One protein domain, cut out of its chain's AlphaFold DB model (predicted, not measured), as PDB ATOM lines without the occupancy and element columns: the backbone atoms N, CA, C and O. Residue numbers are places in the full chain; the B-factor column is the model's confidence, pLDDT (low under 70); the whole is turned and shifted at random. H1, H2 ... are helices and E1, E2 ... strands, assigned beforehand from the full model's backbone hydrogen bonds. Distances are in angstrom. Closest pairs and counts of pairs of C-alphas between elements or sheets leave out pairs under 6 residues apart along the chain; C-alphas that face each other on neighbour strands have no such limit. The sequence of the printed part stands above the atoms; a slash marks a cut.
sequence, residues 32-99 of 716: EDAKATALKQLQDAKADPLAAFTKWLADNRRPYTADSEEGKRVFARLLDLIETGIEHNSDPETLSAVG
ATOM      1  N   GLU A  32     -24.166 -14.415  43.341       90.81
ATOM      2  CA  GLU A  32     -24.355 -14.583  41.896       90.81
ATOM      3  C   GLU A  32     -25.548 -15.493  41.576       90.81
ATOM      4  O   GLU A  32     -26.402 -15.117  40.770       90.81
ATOM      5  N   ASP A  33     -25.669 -16.642  42.251       91.75
ATOM      6  CA  ASP A  33     -26.773 -17.586  42.034       91.75
ATOM      7  C   ASP A  33     -28.122 -17.001  42.470       91.75
ATOM      8  O   ASP A  33     -29.137 -17.183  41.786       91.75
ATOM      9  N   ALA A  34     -28.142 -16.267  43.587       92.38
ATOM     10  CA  ALA A  34     -29.340 -15.593  44.072       92.38
ATOM     11  C   ALA A  34     -29.821 -14.549  43.053       92.38
ATOM     12  O   ALA A  34     -30.999 -14.540  42.682       92.38
ATOM     13  N   LYS A  35     -28.905 -13.716  42.537       93.75
ATOM     14  CA  LYS A  35     -29.224 -12.697  41.526       93.75
ATOM     15  C   LYS A  35     -29.667 -13.325  40.211       93.75
ATOM     16  O   LYS A  35     -30.667 -12.888  39.652       93.75
ATOM     17  N   ALA A  36     -28.990 -14.373  39.741       94.44
ATOM     18  CA  ALA A  36     -29.372 -15.079  38.519       94.44
ATOM     19  C   ALA A  36     -30.777 -15.698  38.627       94.44
ATOM     20  O   ALA A  36     -31.582 -15.591  37.698       94.44
ATOM     21  N   THR A  37     -31.096 -16.298  39.776       93.81
ATOM     22  CA  THR A  37     -32.407 -16.906  40.040       93.81
ATOM     23  C   THR A  37     -33.517 -15.855  40.072       93.81
ATOM     24  O   THR A  37     -34.531 -16.013  39.388       93.81
ATOM     25  N   ALA A  38     -33.319 -14.763  40.812       94.19
ATOM     26  CA  ALA A  38     -34.301 -13.687  40.919       94.19
ATOM     27  C   ALA A  38     -34.481 -12.930  39.590       94.19
ATOM     28  O   ALA A  38     -35.608 -12.648  39.182       94.19
ATOM     29  N   LEU A  39     -33.391 -12.677  38.854       95.88
ATOM     30  CA  LEU A  39     -33.439 -12.053  37.532       95.88
ATOM     31  C   LEU A  39     -34.266 -12.888  36.555       95.88
ATOM     32  O   LEU A  39     -35.140 -12.349  35.877       95.88
ATOM     33  N   LYS A  40     -34.043 -14.207  36.524       95.94
ATOM     34  CA  LYS A  40     -34.836 -15.117  35.697       95.94
ATOM     35  C   LYS A  40     -36.315 -15.089  36.091       95.94
ATOM     36  O   LYS A  40     -37.165 -14.965  35.218       95.94
ATOM     37  N   GLN A  41     -36.621 -15.133  37.391       94.75
ATOM     38  CA  GLN A  41     -37.998 -15.058  37.893       94.75
ATOM     39  C   GLN A  41     -38.721 -13.791  37.400       94.75
ATOM     40  O   GLN A  41     -39.874 -13.864  36.973       94.75
ATOM     41  N   LEU A  42     -38.051 -12.637  37.436       96.50
ATOM     42  CA  LEU A  42     -38.627 -11.366  36.990       96.50
ATOM     43  C   LEU A  42     -38.710 -11.254  35.462       96.50
ATOM     44  O   LEU A  42     -39.669 -10.681  34.952       96.50
ATOM     45  N   GLN A  43     -37.756 -11.818  34.718       97.25
ATOM     46  CA  GLN A  43     -37.821 -11.892  33.253       97.25
ATOM     47  C   GLN A  43     -38.984 -12.774  32.778       97.25
ATOM     48  O   GLN A  43     -39.715 -12.378  31.868       97.25
ATOM     49  N   ASP A  44     -39.206 -13.914  33.436       96.50
ATOM     50  CA  ASP A  44     -40.358 -14.782  33.176       96.50
ATOM     51  C   ASP A  44     -41.671 -14.046  33.505       96.50
ATOM     52  O   ASP A  44     -42.618 -14.071  32.716       96.50
ATOM     53  N   ALA A  45     -41.715 -13.311  34.624       96.75
ATOM     54  CA  ALA A  45     -42.862 -12.476  34.978       96.75
ATOM     55  C   ALA A  45     -43.083 -11.312  33.996       96.75
ATOM     56  O   ALA A  45     -44.224 -10.947  33.734       96.75
ATOM     57  N   LYS A  46     -42.021 -10.749  33.406       97.69
ATOM     58  CA  LYS A  46     -42.110  -9.703  32.376       97.69
ATOM     59  C   LYS A  46     -42.735 -10.212  31.077       97.69
ATOM     60  O   LYS A  46     -43.402  -9.441  30.392       97.69
ATOM     61  N   ALA A  47     -42.510 -11.480  30.732       97.69
ATOM     62  CA  ALA A  47     -43.049 -12.082  29.515       97.69
ATOM     63  C   ALA A  47     -44.580 -12.245  29.567       97.69
ATOM     64  O   ALA A  47     -45.246 -12.020  28.558       97.69
ATOM     65  N   ASP A  48     -45.133 -12.588  30.736       97.31
ATOM     66  CA  ASP A  48     -46.581 -12.625  30.984       97.31
ATOM     67  C   ASP A  48     -46.916 -12.170  32.421       97.31
ATOM     68  O   ASP A  48     -47.078 -12.997  33.332       97.31
ATOM     69  N   PRO A  49     -47.042 -10.846  32.649       96.69
ATOM     70  CA  PRO A  49     -47.267 -10.310  33.989       96.69
ATOM     71  C   PRO A  49     -48.580 -10.775  34.612       96.69
ATOM     72  O   PRO A  49     -48.646 -11.012  35.819       96.69
ATOM     73  N   LEU A  50     -49.640 -10.926  33.810       95.00
ATOM     74  CA  LEU A  50     -50.955 -11.315  34.319       95.00
ATOM     75  C   LEU A  50     -50.970 -12.784  34.753       95.00
ATOM     76  O   LEU A  50     -51.532 -13.099  35.809       95.00
ATOM     77  N   ALA A  51     -50.337 -13.680  33.990       95.81
ATOM     78  CA  ALA A  51     -50.189 -15.073  34.397       95.81
ATOM     79  C   ALA A  51     -49.316 -15.201  35.652       95.81
ATOM     80  O   ALA A  51     -49.697 -15.908  36.589       95.81
ATOM     81  N   ALA A  52     -48.197 -14.469  35.714       95.75
ATOM     82  CA  ALA A  52     -47.336 -14.433  36.893       95.75
ATOM     83  C   ALA A  52     -48.098 -13.949  38.137       95.75
ATOM     84  O   ALA A  52     -48.026 -14.584  39.191       95.75
ATOM     85  N   PHE A  53     -48.902 -12.890  38.005       95.75
ATOM     86  CA  PHE A  53     -49.727 -12.378  39.096       95.75
ATOM     87  C   PHE A  53     -50.817 -13.360  39.529       95.75
ATOM     88  O   PHE A  53     -51.015 -13.590  40.720       95.75
ATOM     89  N   THR A  54     -51.504 -13.986  38.574       93.88
ATOM     90  CA  THR A  54     -52.560 -14.967  38.864       93.88
ATOM     91  C   THR A  54     -51.996 -16.181  39.598       93.88
ATOM     92  O   THR A  54     -52.575 -16.637  40.586       93.88
ATOM     93  N   LYS A  55     -50.827 -16.671  39.165       93.19
ATOM     94  CA  LYS A  55     -50.090 -17.728  39.864       93.19
ATOM     95  C   LYS A  55     -49.692 -17.281  41.270       93.19
ATOM     96  O   LYS A  55     -49.907 -18.022  42.225       93.19
ATOM     97  N   TRP A  56     -49.175 -16.062  41.412       92.81
ATOM     98  CA  TRP A  56     -48.792 -15.507  42.708       92.81
ATOM     99  C   TRP A  56     -49.973 -15.420  43.685       92.81
ATOM    100  O   TRP A  56     -49.824 -15.827  44.836       92.81
ATOM    101  N   LEU A  57     -51.153 -14.971  43.240       92.06
ATOM    102  CA  LEU A  57     -52.369 -14.940  44.067       92.06
ATOM    103  C   LEU A  57     -52.739 -16.338  44.584       92.06
ATOM    104  O   LEU A  57     -53.073 -16.488  45.762       92.06
ATOM    105  N   ALA A  58     -52.652 -17.352  43.718       90.19
ATOM    106  CA  ALA A  58     -52.965 -18.737  44.055       90.19
ATOM    107  C   ALA A  58     -51.949 -19.339  45.042       90.19
ATOM    108  O   ALA A  58     -52.346 -19.858  46.088       90.19
ATOM    109  N   ASP A  59     -50.650 -19.209  44.755       89.00
ATOM    110  CA  ASP A  59     -49.563 -19.734  45.594       89.00
ATOM    111  C   ASP A  59     -49.585 -19.125  47.004       89.00
ATOM    112  O   ASP A  59     -49.304 -19.798  47.999       89.00
ATOM    113  N   ASN A  60     -49.980 -17.853  47.101       86.19
ATOM    114  CA  ASN A  60     -50.036 -17.093  48.346       86.19
ATOM    115  C   ASN A  60     -51.433 -17.045  48.985       86.19
ATOM    116  O   ASN A  60     -51.632 -16.328  49.971       86.19
ATOM    117  N   ARG A  61     -52.395 -17.804  48.434       87.50
ATOM    118  CA  ARG A  61     -53.778 -17.949  48.927       87.50
ATOM    119  C   ARG A  61     -54.454 -16.608  49.231       87.50
ATOM    120  O   ARG A  61     -55.089 -16.444  50.276       87.50
ATOM    121  N   ARG A  62     -54.291 -15.628  48.338       86.19
ATOM    122  CA  ARG A  62     -54.867 -14.290  48.525       86.19
ATOM    123  C   ARG A  62     -56.391 -14.323  48.387       86.19
ATOM    124  O   ARG A  62     -56.900 -14.967  47.473       86.19
ATOM    125  N   PRO A  63     -57.144 -13.644  49.278       85.75
ATOM    126  CA  PRO A  63     -58.608 -13.684  49.254       85.75
ATOM    127  C   PRO A  63     -59.227 -12.703  48.250       85.75
ATOM    128  O   PRO A  63     -60.446 -12.668  48.111       85.75
ATOM    129  N   TYR A  64     -58.410 -11.869  47.604       87.88
ATOM    130  CA  TYR A  64     -58.832 -10.917  46.586       87.88
ATOM    131  C   TYR A  64     -58.433 -11.412  45.194       87.88
ATOM    132  O   TYR A  64     -57.466 -12.150  45.017       87.88
ATOM    133  N   THR A  65     -59.198 -10.992  44.197       88.62
ATOM    134  CA  THR A  65     -58.998 -11.344  42.790       88.62
ATOM    135  C   THR A  65     -58.221 -10.250  42.062       88.62
ATOM    136  O   THR A  65     -58.158  -9.107  42.526       88.62
ATOM    137  N   ALA A  66     -57.645 -10.568  40.900       88.38
ATOM    138  CA  ALA A  66     -56.843  -9.617  40.127       88.38
ATOM    139  C   ALA A  66     -57.629  -8.380  39.642       88.38
ATOM    140  O   ALA A  66     -57.057  -7.306  39.471       88.38
ATOM    141  N   ASP A  67     -58.941  -8.509  39.451       88.81
ATOM    142  CA  ASP A  67     -59.846  -7.453  38.988       88.81
ATOM    143  C   ASP A  67     -60.390  -6.550  40.111       88.81
ATOM    144  O   ASP A  67     -60.913  -5.461  39.828       88.81
ATOM    145  N   SER A  68     -60.227  -6.956  41.375       92.19
ATOM    146  CA  SER A  68     -60.573  -6.144  42.546       92.19
ATOM    147  C   SER A  68     -59.711  -4.874  42.645       92.19
ATOM    148  O   SER A  68     -58.628  -4.792  42.064       92.19
ATOM    149  N   GLU A  69     -60.169  -3.857  43.386       88.62
ATOM    150  CA  GLU A  69     -59.372  -2.635  43.606       88.62
ATOM    151  C   GLU A  69     -58.019  -2.932  44.263       88.62
ATOM    152  O   GLU A  69     -57.004  -2.350  43.883       88.62
ATOM    153  N   GLU A  70     -57.999  -3.858  45.222       86.81
ATOM    154  CA  GLU A  70     -56.777  -4.296  45.897       86.81
ATOM    155  C   GLU A  70     -55.871  -5.066  44.933       86.81
ATOM    156  O   GLU A  70     -54.706  -4.708  44.777       86.81
ATOM    157  N   GLY A  71     -56.428  -6.017  44.176       91.31
ATOM    158  CA  GLY A  71     -55.701  -6.758  43.143       91.31
ATOM    159  C   GLY A  71     -55.037  -5.849  42.110       91.31
ATOM    160  O   GLY A  71     -53.866  -6.040  41.800       91.31
ATOM    161  N   LYS A  72     -55.723  -4.797  41.651       91.75
ATOM    162  CA  LYS A  72     -55.158  -3.802  40.721       91.75
ATOM    163  C   LYS A  72     -53.986  -3.021  41.320       91.75
ATOM    164  O   LYS A  72     -53.015  -2.757  40.615       91.75
ATOM    165  N   ARG A  73     -54.048  -2.661  42.610       89.81
ATOM    166  CA  ARG A  73     -52.943  -1.971  43.307       89.81
ATOM    167  C   ARG A  73     -51.725  -2.877  43.467       89.81
ATOM    168  O   ARG A  73     -50.605  -2.430  43.242       89.81
ATOM    169  N   VAL A  74     -51.944  -4.141  43.824       90.56
ATOM    170  CA  VAL A  74     -50.868  -5.134  43.959       90.56
ATOM    171  C   VAL A  74     -50.267  -5.463  42.591       90.56
ATOM    172  O   VAL A  74     -49.051  -5.549  42.460       90.56
ATOM    173  N   PHE A  75     -51.091  -5.561  41.546       94.00
ATOM    174  CA  PHE A  75     -50.615  -5.766  40.180       94.00
ATOM    175  C   PHE A  75     -49.740  -4.606  39.693       94.00
ATOM    176  O   PHE A  75     -48.694  -4.840  39.100       94.00
ATOM    177  N   ALA A  76     -50.103  -3.357  39.999       91.12
ATOM    178  CA  ALA A  76     -49.254  -2.207  39.686       91.12
ATOM    179  C   ALA A  76     -47.877  -2.295  40.371       91.12
ATOM    180  O   ALA A  76     -46.867  -1.981  39.748       91.12
ATOM    181  N   ARG A  77     -47.819  -2.792  41.615       88.50
ATOM    182  CA  ARG A  77     -46.545  -3.062  42.301       88.50
ATOM    183  C   ARG A  77     -45.747  -4.195  41.673       88.50
ATOM    184  O   ARG A  77     -44.527  -4.128  41.674       88.50
ATOM    185  N   LEU A  78     -46.409  -5.225  41.143       92.81
ATOM    186  CA  LEU A  78     -45.712  -6.279  40.403       92.81
ATOM    187  C   LEU A  78     -44.990  -5.694  39.190       92.81
ATOM    188  O   LEU A  78     -43.840  -6.041  38.952       92.81
ATOM    189  N   LEU A  79     -45.657  -4.821  38.432       94.12
ATOM    190  CA  LEU A  79     -45.060  -4.193  37.253       94.12
ATOM    191  C   LEU A  79     -43.843  -3.338  37.630       94.12
ATOM    192  O   LEU A  79     -42.795  -3.478  37.008       94.12
ATOM    193  N   ASP A  80     -43.957  -2.540  38.693       90.62
ATOM    194  CA  ASP A  80     -42.848  -1.743  39.237       90.62
ATOM    195  C   ASP A  80     -41.677  -2.623  39.712       90.62
ATOM    196  O   ASP A  80     -40.520  -2.374  39.371       90.62
ATOM    197  N   LEU A  81     -41.966  -3.721  40.419       91.00
ATOM    198  CA  LEU A  81     -40.962  -4.693  40.858       91.00
ATOM    199  C   LEU A  81     -40.267  -5.396  39.685       91.00
ATOM    200  O   LEU A  81     -39.075  -5.678  39.763       91.00
ATOM    201  N   ILE A  82     -40.989  -5.709  38.606       95.00
ATOM    202  CA  ILE A  82     -40.393  -6.317  37.411       95.00
ATOM    203  C   ILE A  82     -39.337  -5.383  36.819       95.00
ATOM    204  O   ILE A  82     -38.240  -5.835  36.502       95.00
ATOM    205  N   GLU A  83     -39.649  -4.098  36.668       92.94
ATOM    206  CA  GLU A  83     -38.718  -3.126  36.092       92.94
ATOM    207  C   GLU A  83     -37.534  -2.874  37.031       92.94
ATOM    208  O   GLU A  83     -36.390  -3.178  36.683       92.94
ATOM    209  N   THR A  84     -37.818  -2.423  38.254       90.06
ATOM    210  CA  THR A  84     -36.794  -2.058  39.245       90.06
ATOM    211  C   THR A  84     -35.953  -3.252  39.691       90.06
ATOM    212  O   THR A  84     -34.744  -3.132  39.880       90.06
ATOM    213  N   GLY A  85     -36.554  -4.435  39.817       92.19
ATOM    214  CA  GLY A  85     -35.850  -5.643  40.223       92.19
ATOM    215  C   GLY A  85     -34.953  -6.219  39.127       92.19
ATOM    216  O   GLY A  85     -33.883  -6.745  39.433       92.19
ATOM    217  N   ILE A  86     -35.328  -6.093  37.845       95.69
ATOM    218  CA  ILE A  86     -34.433  -6.452  36.733       95.69
ATOM    219  C   ILE A  86     -33.219  -5.523  36.719       95.69
ATOM    220  O   ILE A  86     -32.099  -6.015  36.575       95.69
ATOM    221  N   GLU A  87     -33.423  -4.215  36.889       93.19
ATOM    222  CA  GLU A  87     -32.331  -3.239  36.982       93.19
ATOM    223  C   GLU A  87     -31.404  -3.561  38.162       93.19
ATOM    224  O   GLU A  87     -30.205  -3.756  37.960       93.19
ATOM    225  N   HIS A  88     -31.970  -3.742  39.359       92.00
ATOM    226  CA  HIS A  88     -31.236  -4.102  40.577       92.00
ATOM    227  C   HIS A  88     -30.399  -5.370  40.398       92.00
ATOM    228  O   HIS A  88     -29.208  -5.383  40.705       92.00
ATOM    229  N   ASN A  89     -30.998  -6.454  39.897       94.06
ATOM    230  CA  ASN A  89     -30.299  -7.733  39.762       94.06
ATOM    231  C   ASN A  89     -29.267  -7.734  38.623       94.06
ATOM    232  O   ASN A  89     -28.357  -8.565  38.638       94.06
ATOM    233  N   SER A  90     -29.399  -6.832  37.647       94.38
ATOM    234  CA  SER A  90     -28.450  -6.694  36.533       94.38
ATOM    235  C   SER A  90     -27.252  -5.808  36.881       94.38
ATOM    236  O   SER A  90     -26.211  -5.923  36.235       94.38
ATOM    237  N   ASP A  91     -27.375  -4.937  37.884       91.06
ATOM    238  CA  ASP A  91     -26.289  -4.061  38.324       91.06
ATOM    239  C   ASP A  91     -25.204  -4.864  39.067       91.06
ATOM    240  O   ASP A  91     -25.486  -5.454  40.109       91.06
ATOM    241  N   PRO A  92     -23.948  -4.914  38.588       88.38
ATOM    242  CA  PRO A  92     -22.871  -5.619  39.277       88.38
ATOM    243  C   PRO A  92     -22.433  -4.971  40.605       88.38
ATOM    244  O   PRO A  92     -21.658  -5.594  41.323       88.38
ATOM    245  N   GLU A  93     -22.862  -3.747  40.933       87.62
ATOM    246  CA  GLU A  93     -22.596  -3.110  42.235       87.62
ATOM    247  C   GLU A  93     -23.527  -3.613  43.353       87.62
ATOM    248  O   GLU A  93     -23.198  -3.499  44.537       87.62
ATOM    249  N   THR A  94     -24.688  -4.182  43.012       90.44
ATOM    250  CA  THR A  94     -25.623  -4.708  44.014       90.44
ATOM    251  C   THR A  94     -25.167  -6.080  44.506       90.44
ATOM    252  O   THR A  94     -24.832  -6.977  43.727       90.44
ATOM    253  N   LEU A  95     -25.196  -6.270  45.827       92.19
ATOM    254  CA  LEU A  95     -24.798  -7.525  46.481       92.19
ATOM    255  C   LEU A  95     -25.987  -8.353  46.972       92.19
ATOM    256  O   LEU A  95     -25.794  -9.380  47.618       92.19
ATOM    257  N   SER A  96     -27.211  -7.918  46.682       92.69
ATOM    258  CA  SER A  96     -28.443  -8.619  47.040       92.69
ATOM    259  C   SER A  96     -29.266  -8.939  45.804       92.69
ATOM    260  O   SER A  96     -29.131  -8.279  44.776       92.69
ATOM    261  N   ALA A  97     -30.130  -9.938  45.929       93.44
ATOM    262  CA  ALA A  97     -31.126 -10.283  44.935       93.44
ATOM    263  C   ALA A  97     -32.507  -9.815  45.401       93.44
ATOM    264  O   ALA A  97     -32.879 -10.044  46.558       93.44
ATOM    265  N   VAL A  98     -33.272  -9.209  44.496       92.12
ATOM    266  CA  VAL A  98     -34.675  -8.839  44.729       92.12
ATOM    267  C   VAL A  98     -35.578  -9.535  43.719       92.12
ATOM    268  O   VAL A  98     -35.241  -9.637  42.544       92.12
ATOM    269  N   GLY A  99     -36.723 -10.038  44.151       91.75
ATOM    270  CA  GLY A  99     -37.609 -10.825  43.300       91.75
ATOM    271  C   GLY A  99     -39.044 -10.819  43.793       91.75
ATOM    272  O   GLY A  99     -39.384 -10.167  44.776       91.75
TER     273      GLY A  99
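AT A GLANCE: This is residues 32 to 99 of the 716 residues of an uncharacterized protein of Edaphochlamys debaryana (UniProt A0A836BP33). One long helix, H3, makes the length of the domain; H1 and H2, meeting at a corner, pack on one side of it, and short strand E1 folds back beside H1 and H3. The printed part has 68 residues, mostly helix, in the order H1, H2, H3, E1. It is only just compact, close to loose, with radius of gyration of the C-alphas 12.8 A, spanning 38 by 19 by 18 A.

HOW THE PARTS SIT: Start at H3, residues 69 to 90, with a kink of 25 degrees near residue 83. H1, residues 32 to 47, touches it at a steep tilt of 46 degrees, opposite ways; the closest C-alphas, Leu 42 and Ile 82, are 5.4 A apart. H2, residues 49 to 59, touches H3 at residues 75 to 79 alone, only just about perpendicular at 71 degrees; the closest C-alphas are Phe 53 and Phe 75, 6.8 A. E1, residues 96 to 98, pairs with no named strand. In H1, H2 and H3 every O i to N i+4 pair is within hydrogen-bond range.

IN THESE COORDINATES: Find C-alpha 69 at (-59.372, -2.635, 43.606); H3 runs 32.0 A from there. H1 begins at (-24.355, -14.583, 41.896) and runs 22.6 A.

THE WHOLE: The printed part has no cut, no long link and no residue under pLDDT 70.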